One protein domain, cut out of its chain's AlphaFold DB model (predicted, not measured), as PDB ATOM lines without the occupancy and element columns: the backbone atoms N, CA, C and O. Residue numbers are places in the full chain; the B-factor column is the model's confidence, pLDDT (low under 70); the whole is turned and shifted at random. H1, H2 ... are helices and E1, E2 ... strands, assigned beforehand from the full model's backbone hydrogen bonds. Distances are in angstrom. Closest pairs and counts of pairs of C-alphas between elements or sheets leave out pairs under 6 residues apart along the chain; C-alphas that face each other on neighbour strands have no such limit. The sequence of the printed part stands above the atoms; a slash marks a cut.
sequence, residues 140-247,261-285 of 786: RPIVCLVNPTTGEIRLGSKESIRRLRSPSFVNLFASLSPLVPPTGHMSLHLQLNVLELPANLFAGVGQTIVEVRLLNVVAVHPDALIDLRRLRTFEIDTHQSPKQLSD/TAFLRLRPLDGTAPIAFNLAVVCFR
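This is residues 140 to 247 and 261 to 285 of the 786 residues of an uncharacterized protein of Protopolystoma xenopodis (UniProt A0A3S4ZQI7). Picture a chain wound in stacked turns from E2 to E6, each turn adding one parallel strand to a twisted sheet that makes one wall. The unnamed stretches 198 to 208 and 221 to 232 run back over one face of this sheet, H1 lies to that same side but is only just not on the sheet, the stretch 261 to 275 reaches out past the start of E6 about residue 272, and E1 folds against E2 as an antiparallel hairpin at one edge. The 133 printed residues run E1, E2, H1, E3, E4, E5, E6, and the mixed sheet has the order E1, E2, E3, E4, E5, E6. The class is mostly strand, with 55 printed residues, under half, in named elements. The whole is compact, with a radius of gyration of the C-alphas of 14.4 A and spans of 47 by 43 by 27 A.

Find C-alpha 142 at (44.124, -4.858, 54.487); here E1 begins and runs 16.3 A to residue 147. E2 holds residues 152 to 155. H1, residues 166 to 176, is 15.4 A long. Look for C-alpha 186 at (51.475, 12.521, 50.815), where E3 begins; it runs to residue 197, bends by 127 degrees at residue 194 and measures 18.7 A from first to last C-alpha. E4, residues 209 to 220, measures 18.2 A and bends by 118 degrees at residue 217. E5 holds residues 233 to 237, and E6, residues 276 to 280, ends at C-alpha 280 at (39.592, 15.220, 69.262).

Start at edge strand E1, antiparallel to E2 in a hairpin, with N 145 and O 154 2.9 A apart. E2 and E3 are parallel, with N 155 and O 189 at 2.9 A. E2, H1 and E3 form a strand-helix-strand unit, two parallel neighbour strands with a helix between, and its crossover is right-handed. H1 is not on the sheet, but only just, with 4 pairs of C-alphas within 10 A; every O i to N i+4 pair in H1 is within hydrogen-bond range. E3 and E4 are parallel at 7 degrees, and N 190 and O 213 are 2.9 A apart. Past both bends, N 197 and O 219 are still at 2.9 A. E4 and E5 are parallel, with N 214 and O 235 at 2.8 A. E5 and edge strand E6 are parallel at 3 degrees, with N 236 and O 278 at 3.0 A. Residues 243 to 244 pair parallel with residues 219 to 220 of E4.

The C-alphas of Pro 178 and Arg 285, the two farthest apart, are 47.7 A apart. The links E3 to E4 and E4 to E5 are long. Residues 248 to 260 are not printed, and C-alphas 247 and 261 are 13.3 A apart across this cut, which lies in the link E5 to E6. Mean pLDDT of the printed part is 71.7; 60 residues are under 70, among them residues 156 to 184 and 238 to 247.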
ATOM      1  N   ARG A 140      41.531 -12.064  54.762       57.47
ATOM      2  CA  ARG A 140      41.019 -10.771  54.267       57.47
ATOM      3  C   ARG A 140      42.199  -9.778  54.241       57.47
ATOM      4  O   ARG A 140      42.751  -9.526  55.318       57.47
ATOM      5  N   PRO A 141      42.632  -9.271  53.073       62.03
ATOM      6  CA  PRO A 141      43.751  -8.338  53.004       62.03
ATOM      7  C   PRO A 141      43.370  -7.009  53.658       62.03
ATOM      8  O   PRO A 141      42.193  -6.641  53.695       62.03
ATOM      9  N   ILE A 142      44.362  -6.263  54.148       63.44
ATOM     10  CA  ILE A 142      44.124  -4.858  54.487       63.44
ATOM     11  C   ILE A 142      44.077  -4.090  53.170       63.44
ATOM     12  O   ILE A 142      45.099  -3.962  52.491       63.44
ATOM     13  N   VAL A 143      42.887  -3.597  52.828       68.75
ATOM     14  CA  VAL A 143      42.685  -2.687  51.701       68.75
ATOM     15  C   VAL A 143      43.281  -1.326  52.056       68.75
ATOM     16  O   VAL A 143      43.003  -0.756  53.116       68.75
ATOM     17  N   CYS A 144      44.118  -0.826  51.157       75.56
ATOM     18  CA  CYS A 144      44.665   0.519  51.170       75.56
ATOM     19  C   CYS A 144      44.173   1.232  49.906       75.56
ATOM     20  O   CYS A 144      44.465   0.782  48.798       75.56
ATOM     21  N   LEU A 145      43.412   2.313  50.069       79.19
ATOM     22  CA  LEU A 145      42.930   3.135  48.959       79.19
ATOM     23  C   LEU A 145      43.914   4.277  48.718       79.19
ATOM     24  O   LEU A 145      44.282   4.996  49.650       79.19
ATOM     25  N   VAL A 146      44.333   4.439  47.466       79.31
ATOM     26  CA  VAL A 146      45.346   5.421  47.064       79.31
ATOM     27  C   VAL A 146      44.749   6.365  46.037       79.31
ATOM     28  O   VAL A 146      44.406   5.936  44.937       79.31
ATOM     29  N   ASN A 147      44.680   7.657  46.344       80.25
ATOM     30  CA  ASN A 147      44.329   8.674  45.360       80.25
ATOM     31  C   ASN A 147      45.618   9.303  44.787       80.25
ATOM     32  O   ASN A 147      46.200  10.195  45.413       80.25
ATOM     33  N   PRO A 148      46.080   8.894  43.586       71.75
ATOM     34  CA  PRO A 148      47.335   9.382  43.007       71.75
ATOM     35  C   PRO A 148      47.267  10.849  42.550       71.75
ATOM     36  O   PRO A 148      48.292  11.418  42.184       71.75
ATOM     37  N   THR A 149      46.079  11.472  42.546       73.44
ATOM     38  CA  THR A 149      45.915  12.887  42.165       73.44
ATOM     39  C   THR A 149      46.091  13.836  43.348       73.44
ATOM     40  O   THR A 149      46.633  14.925  43.173       73.44
ATOM     41  N   THR A 150      45.686  13.418  44.553       75.31
ATOM     42  CA  THR A 150      45.854  14.189  45.797       75.31
ATOM     43  C   THR A 150      47.093  13.777  46.592       75.31
ATOM     44  O   THR A 150      47.607  14.580  47.366       75.31
ATOM     45  N   GLY A 151      47.590  12.549  46.404       74.75
ATOM     46  CA  GLY A 151      48.604  11.949  47.277       74.75
ATOM     47  C   GLY A 151      48.030  11.364  48.567       74.75
ATOM     48  O   GLY A 151      48.793  11.083  49.491       74.75
ATOM     49  N   GLU A 152      46.708  11.204  48.640       82.81
ATOM     50  CA  GLU A 152      46.016  10.678  49.813       82.81
ATOM     51  C   GLU A 152      46.074   9.147  49.858       82.81
ATOM     52  O   GLU A 152      45.760   8.465  48.877       82.81
ATOM     53  N   ILE A 153      46.457   8.610  51.015       81.75
ATOM     54  CA  ILE A 153      46.570   7.176  51.280       81.75
ATOM     55  C   ILE A 153      45.679   6.847  52.486       81.75
ATOM     56  O   ILE A 153      45.938   7.311  53.600       81.75
ATOM     57  N   ARG A 154      44.633   6.038  52.285       82.56
ATOM     58  CA  ARG A 154      43.701   5.593  53.337       82.56
ATOM     59  C   ARG A 154      43.906   4.107  53.622       82.56
ATOM     60  O   ARG A 154      43.649   3.282  52.749       82.56
ATOM     61  N   LEU A 155      44.341   3.753  54.832       77.94
ATOM     62  CA  LEU A 155      44.499   2.355  55.253       77.94
ATOM     63  C   LEU A 155      43.357   1.944  56.182       77.94
ATOM     64  O   LEU A 155      43.156   2.574  57.222       77.94
ATOM     65  N   GLY A 156      42.715   0.823  55.854       68.94
ATOM     66  CA  GLY A 156      41.708   0.183  56.697       68.94
ATOM     67  C   GLY A 156      40.272   0.619  56.411       68.94
ATOM     68  O   GLY A 156      39.999   1.729  55.958       68.94
ATOM     69  N   SER A 157      39.344  -0.291  56.702       60.88
ATOM     70  CA  SER A 157      37.924   0.011  56.882       60.88
ATOM     71  C   SER A 157      37.569  -0.095  58.369       60.88
ATOM     72  O   SER A 157      38.224  -0.821  59.126       60.88
ATOM     73  N   LYS A 158      36.500   0.601  58.781       56.44
ATOM     74  CA  LYS A 158      36.064   0.731  60.188       56.44
ATOM     75  C   LYS A 158      35.835  -0.600  60.925       56.44
ATOM     76  O   LYS A 158      35.861  -0.629  62.147       56.44
ATOM     77  N   GLU A 159      35.649  -1.694  60.194       51.41
ATOM     78  CA  GLU A 159      35.399  -3.045  60.717       51.41
ATOM     79  C   GLU A 159      36.685  -3.822  61.082       51.41
ATOM     80  O   GLU A 159      36.614  -4.943  61.584       51.41
ATOM     81  N   SER A 160      37.881  -3.279  60.812       52.19
ATOM     82  CA  SER A 160      39.140  -4.037  60.904       52.19
ATOM     83  C   SER A 160      39.937  -3.813  62.205       52.19
ATOM     84  O   SER A 160      40.614  -2.803  62.399       52.19
ATOM     85  N   ILE A 161      39.905  -4.813  63.095       49.91
ATOM     86  CA  ILE A 161      40.750  -4.917  64.302       49.91
ATOM     87  C   ILE A 161      42.125  -5.482  63.904       49.91
ATOM     88  O   ILE A 161      42.308  -6.701  63.883       49.91
ATOM     89  N   ARG A 162      43.090  -4.627  63.529       61.16
ATOM     90  CA  ARG A 162      44.449  -5.052  63.122       61.16
ATOM     91  C   ARG A 162      45.534  -4.062  63.565       61.16
ATOM     92  O   ARG A 162      45.424  -2.866  63.312       61.16
ATOM     93  N   ARG A 163      46.596  -4.590  64.190       62.75
ATOM     94  CA  ARG A 163      47.791  -3.856  64.659       62.75
ATOM     95  C   ARG A 163      48.775  -3.621  63.507       62.75
ATOM     96  O   ARG A 163      49.126  -4.572  62.812       62.75
ATOM     97  N   LEU A 164      49.327  -2.413  63.366       64.44
ATOM     98  CA  LEU A 164      50.439  -2.161  62.439       64.44
ATOM     99  C   LEU A 164      51.801  -2.435  63.097       64.44
ATOM    100  O   LEU A 164      52.072  -2.005  64.215       64.44
ATOM    101  N   ARG A 165      52.698  -3.113  62.370       62.91
ATOM    102  CA  ARG A 165      54.123  -3.264  62.720       62.91
ATOM    103  C   ARG A 165      54.986  -2.617  61.634       62.91
ATOM    104  O   ARG A 165      54.671  -2.731  60.448       62.91
ATOM    105  N   SER A 166      56.093  -1.982  62.022       55.06
ATOM    106  CA  SER A 166      56.927  -1.174  61.115       55.06
ATOM    107  C   SER A 166      57.434  -1.868  59.836       55.06
ATOM    108  O   SER A 166      57.332  -1.227  58.789       55.06
ATOM    109  N   PRO A 167      57.887  -3.143  59.801       58.50
ATOM    110  CA  PRO A 167      58.335  -3.747  58.539       58.50
ATOM    111  C   PRO A 167      57.196  -3.912  57.520       58.50
ATOM    112  O   PRO A 167      57.401  -3.682  56.329       58.50
ATOM    113  N   SER A 168      55.980  -4.248  57.967       62.72
ATOM    114  CA  SER A 168      54.800  -4.325  57.093       62.72
ATOM    115  C   SER A 168      54.432  -2.954  56.523       62.72
ATOM    116  O   SER A 168      54.010  -2.850  55.375       62.72
ATOM    117  N   PHE A 169      54.627  -1.903  57.320       68.06
ATOM    118  CA  PHE A 169      54.313  -0.528  56.952       68.06
ATOM    119  C   PHE A 169      55.322   0.060  55.952       68.06
ATOM    120  O   PHE A 169      54.919   0.587  54.920       68.06
ATOM    121  N   VAL A 170      56.631  -0.113  56.172       66.00
ATOM    122  CA  VAL A 170      57.672   0.330  55.220       66.00
ATOM    123  C   VAL A 170      57.518  -0.366  53.858       66.00
ATOM    124  O   VAL A 170      57.632   0.281  52.815       66.00
ATOM    125  N   ASN A 171      57.171  -1.659  53.849       66.81
ATOM    126  CA  ASN A 171      56.910  -2.408  52.614       66.81
ATOM    127  C   ASN A 171      55.716  -1.861  51.805       66.81
ATOM    128  O   ASN A 171      55.715  -1.980  50.580       66.81
ATOM    129  N   LEU A 172      54.731  -1.231  52.456       67.94
ATOM    130  CA  LEU A 172      53.625  -0.559  51.769       67.94
ATOM    131  C   LEU A 172      54.102   0.709  51.044       67.94
ATOM    132  O   LEU A 172      53.770   0.902  49.884       67.94
ATOM    133  N   PHE A 173      54.968   1.534  51.634       68.44
ATOM    134  CA  PHE A 173      55.512   2.691  50.901       68.44
ATOM    135  C   PHE A 173      56.474   2.282  49.773       68.44
ATOM    136  O   PHE A 173      56.552   2.968  48.750       68.44
ATOM    137  N   ALA A 174      57.141   1.129  49.895       66.44
ATOM    138  CA  ALA A 174      57.896   0.545  48.789       66.44
ATOM    139  C   ALA A 174      56.987   0.162  47.599       66.44
ATOM    140  O   ALA A 174      57.336   0.458  46.456       66.44
ATOM    141  N   SER A 175      55.801  -0.419  47.835       63.78
ATOM    142  CA  SER A 175      54.836  -0.716  46.760       63.78
ATOM    143  C   SER A 175      54.051   0.508  46.269       63.78
ATOM    144  O   SER A 175      53.610   0.516  45.121       63.78
ATOM    145  N   LEU A 176      53.936   1.567  47.082       65.38
ATOM    146  CA  LEU A 176      53.364   2.864  46.690       65.38
ATOM    147  C   LEU A 176      54.352   3.806  45.980       65.38
ATOM    148  O   LEU A 176      53.930   4.816  45.426       65.38
ATOM    149  N   SER A 177      55.647   3.483  45.931       63.94
ATOM    150  CA  SER A 177      56.672   4.301  45.260       63.94
ATOM    151  C   SER A 177      56.395   4.662  43.777       63.94
ATOM    152  O   SER A 177      56.780   5.761  43.382       63.94
ATOM    153  N   PRO A 178      55.715   3.844  42.940       61.88
ATOM    154  CA  PRO A 178      55.283   4.258  41.597       61.88
ATOM    155  C   PRO A 178      53.943   5.024  41.556       61.88
ATOM    156  O   PRO A 178      53.550   5.483  40.487       61.88
ATOM    157  N   LEU A 179      53.231   5.140  42.682       58.88
ATOM    158  CA  LEU A 179      51.910   5.780  42.812       58.88
ATOM    159  C   LEU A 179      51.973   7.159  43.500       58.88
ATOM    160  O   LEU A 179      50.948   7.823  43.650       58.88
ATOM    161  N   VAL A 180      53.164   7.594  43.922       64.00
ATOM    162  CA  VAL A 180      53.395   8.896  44.567       64.00
ATOM    163  C   VAL A 180      53.132  10.033  43.571       64.00
ATOM    164  O   VAL A 180      53.661   9.981  42.457       64.00
ATOM    165  N   PRO A 181      52.387  11.094  43.938       63.91
ATOM    166  CA  PRO A 181      52.240  12.255  43.067       63.91
ATOM    167  C   PRO A 181      53.601  12.939  42.829       63.91
ATOM    168  O   PRO A 181      54.452  12.970  43.723       63.91
ATOM    169  N   PRO A 182      53.813  13.578  41.661       57.81
ATOM    170  CA  PRO A 182      55.087  14.213  41.304       57.81
ATOM    171  C   PRO A 182      55.469  15.412  42.194       57.81
ATOM    172  O   PRO A 182      56.570  15.943  42.074       57.81
ATOM    173  N   THR A 183      54.584  15.834  43.101       61.84
ATOM    174  CA  THR A 183      54.855  16.808  44.169       61.84
ATOM    175  C   THR A 183      55.750  16.254  45.284       61.84
ATOM    176  O   THR A 183      56.316  17.038  46.044       61.84
ATOM    177  N   GLY A 184      55.884  14.927  45.415       68.62
ATOM    178  CA  GLY A 184      56.653  14.294  46.493       68.62
ATOM    179  C   GLY A 184      56.041  14.486  47.888       68.62
ATOM    180  O   GLY A 184      56.761  14.448  48.890       68.62
ATOM    181  N   HIS A 185      54.732  14.733  47.956       76.94
ATOM    182  CA  HIS A 185      53.972  14.952  49.187       76.94
ATOM    183  C   HIS A 185      52.811  13.956  49.289       76.94
ATOM    184  O   HIS A 185      52.195  13.622  48.280       76.94
ATOM    185  N   MET A 186      52.533  13.485  50.504       80.44
ATOM    186  CA  MET A 186      51.475  12.521  50.815       80.44
ATOM    187  C   MET A 186      50.671  12.970  52.036       80.44
ATOM    188  O   MET A 186      51.257  13.456  53.012       80.44
ATOM    189  N   SER A 187      49.365  12.713  52.015       81.56
ATOM    190  CA  SER A 187      48.511  12.698  53.205       81.56
ATOM    191  C   SER A 187      48.152  11.257  53.567       81.56
ATOM    192  O   SER A 187      47.931  10.412  52.697       81.56
ATOM    193  N   LEU A 188      48.155  10.943  54.861       82.81
ATOM    194  CA  LEU A 188      47.980   9.585  55.366       82.81
ATOM    195  C   LEU A 188      46.845   9.523  56.383       82.81
ATOM    196  O   LEU A 188      46.871  10.209  57.403       82.81
ATOM    197  N   HIS A 189      45.897   8.622  56.147       82.94
ATOM    198  CA  HIS A 189      44.735   8.415  57.002       82.94
ATOM    199  C   HIS A 189      44.700   6.951  57.452       82.94
ATOM    200  O   HIS A 189      44.460   6.048  56.648       82.94
ATOM    201  N   LEU A 190      44.953   6.708  58.739       78.31
ATOM    202  CA  LEU A 190      44.924   5.371  59.334       78.31
ATOM    203  C   LEU A 190      43.578   5.161  60.041       78.31
ATOM    204  O   LEU A 190      43.331   5.748  61.095       78.31
ATOM    205  N   GLN A 191      42.708   4.344  59.440       73.62
ATOM    206  CA  GLN A 191      41.352   4.037  59.913       73.62
ATOM    207  C   GLN A 191      41.275   2.578  60.386       73.62
ATOM    208  O   GLN A 191      40.667   1.723  59.741       73.62
ATOM    209  N   LEU A 192      41.946   2.280  61.501       68.81
ATOM    210  CA  LEU A 192      42.113   0.924  62.033       68.81
ATOM    211  C   LEU A 192      41.581   0.852  63.463       68.81
ATOM    212  O   LEU A 192      41.871   1.726  64.269       68.81
ATOM    213  N   ASN A 193      40.826  -0.197  63.796       59.38
ATOM    214  CA  ASN A 193      40.072  -0.227  65.054       59.38
ATOM    215  C   ASN A 193      40.944  -0.477  66.307       59.38
ATOM    216  O   ASN A 193      40.502  -0.232  67.423       59.38
ATOM    217  N   VAL A 194      42.179  -0.964  66.127       62.94
ATOM    218  CA  VAL A 194      43.201  -1.083  67.185       62.94
ATOM    219  C   VAL A 194      44.546  -0.654  66.606       62.94
ATOM    220  O   VAL A 194      45.349  -1.481  66.166       62.94
ATOM    221  N   LEU A 195      44.786   0.657  66.571       71.81
ATOM    222  CA  LEU A 195      46.054   1.197  66.094       71.81
ATOM    223  C   LEU A 195      47.068   1.312  67.244       71.81
ATOM    224  O   LEU A 195      46.915   2.113  68.166       71.81
ATOM    225  N   GLU A 196      48.120   0.499  67.166       74.38
ATOM    226  CA  GLU A 196      49.343   0.629  67.962       74.38
ATOM    227  C   GLU A 196      50.435   1.276  67.100       74.38
ATOM    228  O   GLU A 196      50.686   0.827  65.978       74.38
ATOM    229  N   LEU A 197      51.089   2.323  67.611       76.31
ATOM    230  CA  LEU A 197      52.163   3.039  66.915       76.31
ATOM    231  C   LEU A 197      53.524   2.745  67.571       76.31
ATOM    232  O   LEU A 197      53.849   3.371  68.584       76.31
ATOM    233  N   PRO A 198      54.330   1.805  67.037       77.88
ATOM    234  CA  PRO A 198      55.667   1.523  67.554       77.88
ATOM    235  C   PRO A 198      56.664   2.645  67.225       77.88
ATOM    236  O   PRO A 198      56.438   3.462  66.330       77.88
ATOM    237  N   ALA A 199      57.810   2.642  67.915       77.94
ATOM    238  CA  ALA A 199      58.951   3.493  67.587       77.94
ATOM    239  C   ALA A 199      59.350   3.356  66.107       77.94
ATOM    240  O   ALA A 199      59.352   2.249  65.559       77.94
ATOM    241  N   ASN A 200      59.734   4.471  65.475       75.38
ATOM    242  CA  ASN A 200      60.263   4.497  64.106       75.38
ATOM    243  C   ASN A 200      59.326   3.860  63.049       75.38
ATOM    244  O   ASN A 200      59.791   3.327  62.039       75.38
ATOM    245  N   LEU A 201      57.998   3.901  63.254       78.69
ATOM    246  CA  LEU A 201      57.010   3.394  62.286       78.69
ATOM    247  C   LEU A 201      57.193   4.026  60.894       78.69
ATOM    248  O   LEU A 201      57.013   3.355  59.881       78.69
ATOM    249  N   PHE A 202      57.595   5.298  60.860       80.00
ATOM    250  CA  PHE A 202      57.764   6.106  59.652       80.00
ATOM    251  C   PHE A 202      59.212   6.173  59.132       80.00
ATOM    252  O   PHE A 202      59.540   7.040  58.308       80.00
ATOM    253  N   ALA A 203      60.074   5.250  59.571       78.69
ATOM    254  CA  ALA A 203      61.455   5.154  59.115       78.69
ATOM    255  C   ALA A 203      61.535   5.044  57.582       78.69
ATOM    256  O   ALA A 203      60.869   4.224  56.953       78.69
ATOM    257  N   GLY A 204      62.348   5.907  56.968       72.69
ATOM    258  CA  GLY A 204      62.513   5.987  55.512       72.69
ATOM    259  C   GLY A 204      61.405   6.733  54.751       72.69
ATOM    260  O   GLY A 204      61.649   7.133  53.615       72.69
ATOM    261  N   VAL A 205      60.235   6.987  55.354       74.81
ATOM    262  CA  VAL A 205      59.067   7.588  54.664       74.81
ATOM    263  C   VAL A 205      58.689   8.987  55.166       74.81
ATOM    264  O   VAL A 205      58.043   9.750  54.450       74.81
ATOM    265  N   GLY A 206      59.155   9.402  56.348       75.88
ATOM    266  CA  GLY A 206      58.827  10.709  56.945       75.88
ATOM    267  C   GLY A 206      59.352  11.974  56.236       75.88
ATOM    268  O   GLY A 206      59.262  13.072  56.786       75.88
ATOM    269  N   GLN A 207      59.889  11.846  55.017       78.25
ATOM    270  CA  GLN A 207      60.214  12.969  54.122       78.25
ATOM    271  C   GLN A 207      59.144  13.233  53.044       78.25
ATOM    272  O   GLN A 207      59.164  14.310  52.438       78.25
ATOM    273  N   THR A 208      58.234  12.285  52.787       79.94
ATOM    274  CA  THR A 208      57.111  12.447  51.839       79.94
ATOM    275  C   THR A 208      55.791  12.728  52.547       79.94
ATOM    276  O   THR A 208      54.967  13.470  52.020       79.94
ATOM    277  N   ILE A 209      55.587  12.168  53.739       82.38
ATOM    278  CA  ILE A 209      54.367  12.357  54.529       82.38
ATOM    279  C   ILE A 209      54.344  13.776  55.113       82.38
ATOM    280  O   ILE A 209      55.263  14.184  55.828       82.38
ATOM    281  N   VAL A 210      53.287  14.518  54.782       84.44
ATOM    282  CA  VAL A 210      53.046  15.910  55.202       84.44
ATOM    283  C   VAL A 210      51.860  16.004  56.162       84.44
ATOM    284  O   VAL A 210      51.832  16.886  57.017       84.44
ATOM    285  N   GLU A 211      50.905  15.082  56.059       86.12
ATOM    286  CA  GLU A 211      49.670  15.081  56.845       86.12
ATOM    287  C   GLU A 211      49.421  13.684  57.409       86.12
ATOM    288  O   GLU A 211      49.559  12.697  56.679       86.12
ATOM    289  N   VAL A 212      49.062  13.589  58.691       85.31
ATOM    290  CA  VAL A 212      48.733  12.311  59.341       85.31
ATOM    291  C   VAL A 212      47.462  12.450  60.171       85.31
ATOM    292  O   VAL A 212      47.428  13.205  61.141       85.31
ATOM    293  N   ARG A 213      46.442  11.665  59.812       86.31
ATOM    294  CA  ARG A 213      45.192  11.498  60.559       86.31
ATOM    295  C   ARG A 213      45.108  10.082  61.117       86.31
ATOM    296  O   ARG A 213      45.196   9.106  60.367       86.31
ATOM    297  N   LEU A 214      44.922   9.978  62.425       82.75
ATOM    298  CA  LEU A 214      44.876   8.729  63.173       82.75
ATOM    299  C   LEU A 214      43.509   8.574  63.840       82.75
ATOM    300  O   LEU A 214      43.088   9.454  64.588       82.75
ATOM    301  N   LEU A 215      42.847   7.445  63.597       77.50
ATOM    302  CA  LEU A 215      41.580   7.076  64.229       77.50
ATOM    303  C   LEU A 215      41.765   5.812  65.082       77.50
ATOM    304  O   LEU A 215      42.558   4.943  64.721       77.50
ATOM    305  N   ASN A 216      41.047   5.724  66.207       73.00
ATOM    306  CA  ASN A 216      41.055   4.585  67.147       73.00
ATOM    307  C   ASN A 216      42.467   4.093  67.546       73.00
ATOM    308  O   ASN A 216      42.785   2.899  67.571       73.00
ATOM    309  N   VAL A 217      43.330   5.050  67.899       74.69
ATOM    310  CA  VAL A 217      44.664   4.799  68.453       74.69
ATOM    311  C   VAL A 217      44.555   4.278  69.881       74.69
ATOM    312  O   VAL A 217      44.128   4.991  70.784       74.69
ATOM    313  N   VAL A 218      44.974   3.032  70.092       75.00
ATOM    314  CA  VAL A 218      44.935   2.371  71.406       75.00
ATOM    315  C   VAL A 218      46.240   2.591  72.166       75.00
ATOM    316  O   VAL A 218      46.213   2.758  73.388       75.00
ATOM    317  N   ALA A 219      47.386   2.626  71.474       75.25
ATOM    318  CA  ALA A 219      48.672   2.864  72.124       75.25
ATOM    319  C   ALA A 219      49.723   3.534  71.216       75.25
ATOM    320  O   ALA A 219      49.778   3.269  70.015       75.25
ATOM    321  N   VAL A 220      50.575   4.389  71.792       78.00
ATOM    322  CA  VAL A 220      51.546   5.230  71.061       78.00
ATOM    323  C   VAL A 220      52.909   5.229  71.744       78.00
ATOM    324  O   VAL A 220      53.010   5.514  72.934       78.00
ATOM    325  N   HIS A 221      53.972   4.938  70.994       81.94
ATOM    326  CA  HIS A 221      55.348   5.154  71.442       81.94
ATOM    327  C   HIS A 221      55.740   6.632  71.249       81.94
ATOM    328  O   HIS A 221      55.434   7.184  70.190       81.94
ATOM    329  N   PRO A 222      56.456   7.282  72.187       76.00
ATOM    330  CA  PRO A 222      56.823   8.696  72.057       76.00
ATOM    331  C   PRO A 222      57.557   9.012  70.750       76.00
ATOM    332  O   PRO A 222      57.179   9.929  70.024       76.00
ATOM    333  N   ASP A 223      58.548   8.196  70.393       79.88
ATOM    334  CA  ASP A 223      59.321   8.323  69.151       79.88
ATOM    335  C   ASP A 223      58.645   7.669  67.921       79.88
ATOM    336  O   ASP A 223      59.310   7.349  66.938       79.88
ATOM    337  N   ALA A 224      57.325   7.441  67.939       82.31
ATOM    338  CA  ALA A 224      56.616   6.894  66.777       82.31
ATOM    339  C   ALA A 224      56.678   7.828  65.557       82.31
ATOM    340  O   ALA A 224      56.826   7.352  64.432       82.31
ATOM    341  N   LEU A 225      56.582   9.147  65.772       84.56
ATOM    342  CA  LEU A 225      56.456  10.161  64.713       84.56
ATOM    343  C   LEU A 225      57.736  10.978  64.466       84.56
ATOM    344  O   LEU A 225      57.723  11.910  63.662       84.56
ATOM    345  N   ILE A 226      58.849  10.644  65.126       84.00
ATOM    346  CA  ILE A 226      60.075  11.461  65.113       84.00
ATOM    347  C   ILE A 226      60.695  11.623  63.709       84.00
ATOM    348  O   ILE A 226      61.349  12.630  63.428       84.00
ATOM    349  N   ASP A 227      60.447  10.669  62.809       83.38
ATOM    350  CA  ASP A 227      60.906  10.700  61.416       83.38
ATOM    351  C   ASP A 227      60.098  11.641  60.507       83.38
ATOM    352  O   ASP A 227      60.596  12.011  59.439       83.38
ATOM    353  N   LEU A 228      58.883  12.048  60.905       85.12
ATOM    354  CA  LEU A 228      57.946  12.853  60.108       85.12
ATOM    355  C   LEU A 228      58.355  14.334  60.032       85.12
ATOM    356  O   LEU A 228      57.633  15.234  60.462       85.12
ATOM    357  N   ARG A 229      59.532  14.619  59.470       83.94
ATOM    358  CA  ARG A 229      60.107  15.975  59.488       83.94
ATOM    359  C   ARG A 229      59.322  16.991  58.658       83.94
ATOM    360  O   ARG A 229      59.508  18.187  58.853       83.94
ATOM    361  N   ARG A 230      58.460  16.553  57.736       84.69
ATOM    362  CA  ARG A 230      57.606  17.445  56.928       84.69
ATOM    363  C   ARG A 230      56.146  17.513  57.385       84.69
ATOM    364  O   ARG A 230      55.332  18.092  56.670       84.69
ATOM    365  N   LEU A 231      55.830  16.974  58.565       83.94
ATOM    366  CA  LEU A 231      54.493  17.031  59.152       83.94
ATOM    367  C   LEU A 231      54.029  18.486  59.334       83.94
ATOM    368  O   LEU A 231      54.667  19.261  60.045       83.94
ATOM    369  N   ARG A 232      52.915  18.845  58.690       84.62
ATOM    370  CA  ARG A 232      52.223  20.140  58.808       84.62
ATOM    371  C   ARG A 232      50.894  20.020  59.536       84.62
ATOM    372  O   ARG A 232      50.495  20.960  60.212       84.62
ATOM    373  N   THR A 233      50.209  18.892  59.390       84.00
ATOM    374  CA  THR A 233      48.916  18.636  60.027       84.00
ATOM    375  C   THR A 233      48.955  17.277  60.716       84.00
ATOM    376  O   THR A 233      49.409  16.277  60.151       84.00
ATOM    377  N   PHE A 234      48.526  17.257  61.974       83.81
ATOM    378  CA  PHE A 234      48.450  16.055  62.788       83.81
ATOM    379  C   PHE A 234      47.105  16.003  63.500       83.81
ATOM    380  O   PHE A 234      46.781  16.884  64.298       83.81
ATOM    381  N   GLU A 235      46.332  14.964  63.206       83.56
ATOM    382  CA  GLU A 235      45.034  14.727  63.821       83.56
ATOM    383  C   GLU A 235      45.013  13.374  64.531       83.56
ATOM    384  O   GLU A 235      45.307  12.342  63.922       83.56
ATOM    385  N   ILE A 236      44.617  13.385  65.805       80.06
ATOM    386  CA  ILE A 236      44.156  12.196  66.525       80.06
ATOM    387  C   ILE A 236      42.669  12.393  66.819       80.06
ATOM    388  O   ILE A 236      42.292  13.354  67.493       80.06
ATOM    389  N   ASP A 237      41.855  11.457  66.342       74.69
ATOM    390  CA  ASP A 237      40.437  11.321  66.676       74.69
ATOM    391  C   ASP A 237      40.242   9.993  67.421       74.69
ATOM    392  O   ASP A 237      40.355   8.900  66.852       74.69
ATOM    393  N   THR A 238      40.064  10.087  68.741       68.06
ATOM    394  CA  THR A 238      40.010   8.925  69.635       68.06
ATOM    395  C   THR A 238      39.068   9.156  70.806       68.06
ATOM    396  O   THR A 238      39.293  10.033  71.641       68.06
ATOM    397  N   HIS A 239      38.083   8.269  70.951       62.53
ATOM    398  CA  HIS A 239      37.152   8.234  72.086       62.53
ATOM    399  C   HIS A 239      37.819   7.952  73.451       62.53
ATOM    400  O   HIS A 239      37.168   8.051  74.486       62.53
ATOM    401  N   GLN A 240      39.100   7.570  73.470       61.28
ATOM    402  CA  GLN A 240      39.893   7.340  74.679       61.28
ATOM    403  C   GLN A 240      41.316   7.873  74.476       61.28
ATOM    404  O   GLN A 240      41.854   7.807  73.375       61.28
ATOM    405  N   SER A 241      41.946   8.364  75.543       61.47
ATOM    406  CA  SER A 241      43.367   8.726  75.543       61.47
ATOM    407  C   SER A 241      44.237   7.490  75.243       61.47
ATOM    408  O   SER A 241      44.138   6.516  76.000       61.47
ATOM    409  N   PRO A 242      45.104   7.486  74.209       68.00
ATOM    410  CA  PRO A 242      45.904   6.305  73.893       68.00
ATOM    411  C   PRO A 242      46.918   6.008  75.003       68.00
ATOM    412  O   PRO A 242      47.464   6.920  75.624       68.00
ATOM    413  N   LYS A 243      47.223   4.731  75.239       69.88
ATOM    414  CA  LYS A 243      48.219   4.323  76.237       69.88
ATOM    415  C   LYS A 243      49.641   4.565  75.720       69.88
ATOM    416  O   LYS A 243      49.967   4.170  74.603       69.88
ATOM    417  N   GLN A 244      50.525   5.143  76.530       69.50
ATOM    418  CA  GLN A 244      51.935   5.256  76.144       69.50
ATOM    419  C   GLN A 244      52.580   3.858  76.069       69.50
ATOM    420  O   GLN A 244      52.486   3.065  77.009       69.50
ATOM    421  N   LEU A 245      53.231   3.548  74.947       69.19
ATOM    422  CA  LEU A 245      54.089   2.373  74.797       69.19
ATOM    423  C   LEU A 245      55.472   2.715  75.349       69.19
ATOM    424  O   LEU A 245      56.200   3.503  74.750       69.19
ATOM    425  N   SER A 246      55.834   2.108  76.476       65.56
ATOM    426  CA  SER A 246      57.213   2.086  76.968       65.56
ATOM    427  C   SER A 246      58.068   1.164  76.098       65.56
ATOM    428  O   SER A 246      57.599   0.107  75.666       65.56
ATOM    429  N   ASP A 247      59.326   1.539  75.873       57.75
ATOM    430  CA  ASP A 247      60.259   0.724  75.099       57.75
ATOM    431  C   ASP A 247      60.566  -0.578  75.861       57.75
ATOM    432  O   ASP A 247      61.089  -0.573  76.976       57.75
ATOM    433  N   THR A 261      58.979  12.432  79.845       51.50
ATOM    434  CA  THR A 261      57.553  12.741  80.066       51.50
ATOM    435  C   THR A 261      56.794  13.104  78.787       51.50
ATOM    436  O   THR A 261      55.572  13.202  78.817       51.50
ATOM    437  N   ALA A 262      57.490  13.270  77.657       52.22
ATOM    438  CA  ALA A 262      56.886  13.430  76.340       52.22
ATOM    439  C   ALA A 262      56.069  12.186  75.945       52.22
ATOM    440  O   ALA A 262      56.628  11.120  75.703       52.22
ATOM    441  N   PHE A 263      54.752  12.345  75.811       66.62
ATOM    442  CA  PHE A 263      53.846  11.363  75.212       66.62
ATOM    443  C   PHE A 263      54.100  11.193  73.706       66.62
ATOM    444  O   PHE A 263      53.925  10.107  73.159       66.62
ATOM    445  N   LEU A 264      54.528  12.272  73.040       75.19
ATOM    446  CA  LEU A 264      54.810  12.321  71.607       75.19
ATOM    447  C   LEU A 264      56.075  13.148  71.350       75.19
ATOM    448  O   LEU A 264      56.264  14.197  71.968       75.19
ATOM    449  N   ARG A 265      56.925  12.721  70.415       77.75
ATOM    450  CA  ARG A 265      58.128  13.457  70.003       77.75
ATOM    451  C   ARG A 265      58.109  13.744  68.507       77.75
ATOM    452  O   ARG A 265      57.893  12.848  67.693       77.75
ATOM    453  N   LEU A 266      58.361  15.002  68.150       80.12
ATOM    454  CA  LEU A 266      58.304  15.492  66.772       80.12
ATOM    455  C   LEU A 266      59.548  16.310  66.436       80.12
ATOM    456  O   LEU A 266      59.927  17.213  67.178       80.12
ATOM    457  N   ARG A 267      60.172  16.015  65.291       82.62
ATOM    458  CA  ARG A 267      61.384  16.695  64.814       82.62
ATOM    459  C   ARG A 267      61.137  17.350  63.446       82.62
ATOM    460  O   ARG A 267      61.614  16.823  62.437       82.62
ATOM    461  N   PRO A 268      60.389  18.469  63.383       79.69
ATOM    462  CA  PRO A 268      60.157  19.181  62.129       79.69
ATOM    463  C   PRO A 268      61.474  19.610  61.470       79.69
ATOM    464  O   PRO A 268      62.474  19.882  62.140       79.69
ATOM    465  N   LEU A 269      61.456  19.658  60.140       80.00
ATOM    466  CA  LEU A 269      62.548  20.140  59.298       80.00
ATOM    467  C   LEU A 269      62.742  21.647  59.505       80.00
ATOM    468  O   LEU A 269      63.850  22.095  59.789       80.00
ATOM    469  N   ASP A 270      61.631  22.382  59.452       73.19
ATOM    470  CA  ASP A 270      61.557  23.825  59.633       73.19
ATOM    471  C   ASP A 270      60.882  24.128  60.977       73.19
ATOM    472  O   ASP A 270      59.657  24.142  61.083       73.19
ATOM    473  N   GLY A 271      61.670  24.383  62.027       65.88
ATOM    474  CA  GLY A 271      61.157  24.696  63.375       65.88
ATOM    475  C   GLY A 271      60.372  26.015  63.489       65.88
ATOM    476  O   GLY A 271      59.932  26.374  64.575       65.88
ATOM    477  N   THR A 272      60.224  26.748  62.383       67.38
ATOM    478  CA  THR A 272      59.417  27.969  62.240       67.38
ATOM    479  C   THR A 272      58.080  27.727  61.534       67.38
ATOM    480  O   THR A 272      57.241  28.627  61.513       67.38
ATOM    481  N   ALA A 273      57.863  26.546  60.944       69.00
ATOM    482  CA  ALA A 273      56.605  26.206  60.294       69.00
ATOM    483  C   ALA A 273      55.554  25.807  61.352       69.00
ATOM    484  O   ALA A 273      55.833  24.940  62.184       69.00
ATOM    485  N   PRO A 274      54.344  26.398  61.343       69.56
ATOM    486  CA  PRO A 274      53.288  25.988  62.257       69.56
ATOM    487  C   PRO A 274      52.793  24.584  61.893       69.56
ATOM    488  O   PRO A 274      52.406  24.334  60.751       69.56
ATOM    489  N   ILE A 275      52.773  23.687  62.879       76.25
ATOM    490  CA  ILE A 275      52.109  22.385  62.779       76.25
ATOM    491  C   ILE A 275      50.707  22.540  63.372       76.25
ATOM    492  O   ILE A 275      50.563  22.955  64.524       76.25
ATOM    493  N   ALA A 276      49.673  22.222  62.599       77.88
ATOM    494  CA  ALA A 276      48.303  22.182  63.090       77.88
ATOM    495  C   ALA A 276      48.062  20.868  63.846       77.88
ATOM    496  O   ALA A 276      48.171  19.787  63.266       77.88
ATOM    497  N   PHE A 277      47.714  20.976  65.127       75.75
ATOM    498  CA  PHE A 277      47.334  19.853  65.981       75.75
ATOM    499  C   PHE A 277      45.820  19.851  66.184       75.75
ATOM    500  O   PHE A 277      45.277  20.800  66.751       75.75
ATOM    501  N   ASN A 278      45.155  18.778  65.761       71.81
ATOM    502  CA  ASN A 278      43.757  18.510  66.079       71.81
ATOM    503  C   ASN A 278      43.691  17.282  67.001       71.81
ATOM    504  O   ASN A 278      44.056  16.179  66.603       71.81
ATOM    505  N   LEU A 279      43.290  17.484  68.256       68.50
ATOM    506  CA  LEU A 279      43.212  16.432  69.272       68.50
ATOM    507  C   LEU A 279      41.756  16.294  69.719       68.50
ATOM    508  O   LEU A 279      41.332  16.894  70.708       68.50
ATOM    509  N   ALA A 280      40.986  15.512  68.964       61.38
ATOM    510  CA  ALA A 280      39.592  15.220  69.262       61.38
ATOM    511  C   ALA A 280      39.509  14.103  70.318       61.38
ATOM    512  O   ALA A 280      39.289  12.932  70.015       61.38
ATOM    513  N   VAL A 281      39.719  14.485  71.582       57.22
ATOM    514  CA  VAL A 281      39.593  13.596  72.746       57.22
ATOM    515  C   VAL A 281      38.299  13.925  73.487       57.22
ATOM    516  O   VAL A 281      38.270  14.742  74.408       57.22
ATOM    517  N   VAL A 282      37.198  13.299  73.067       55.47
ATOM    518  CA  VAL A 282      35.900  13.426  73.748       55.47
ATOM    519  C   VAL A 282      35.893  12.506  74.966       55.47
ATOM    520  O   VAL A 282      35.549  11.331  74.861       55.47
ATOM    521  N   CYS A 283      36.280  13.029  76.128       57.16
ATOM    522  CA  CYS A 283      36.193  12.296  77.387       57.16
ATOM    523  C   CYS A 283      35.843  13.204  78.570       57.16
ATOM    524  O   CYS A 283      36.191  14.383  78.608       57.16
ATOM    525  N   PHE A 284      35.168  12.632  79.565       59.62
ATOM    526  CA  PHE A 284      34.798  13.279  80.821       59.62
ATOM    527  C   PHE A 284      34.986  12.278  81.967       59.62
ATOM    528  O   PHE A 284      34.712  11.087  81.805       59.62
ATOM    529  N   ARG A 285      35.472  12.737  83.125       63.03
ATOM    530  CA  ARG A 285      35.571  11.901  84.331       63.03
ATOM    531  C   ARG A 285      34.376  12.196  85.228       63.03
ATOM    532  O   ARG A 285      34.195  13.325  85.670       63.03
TER     533      ARG A 285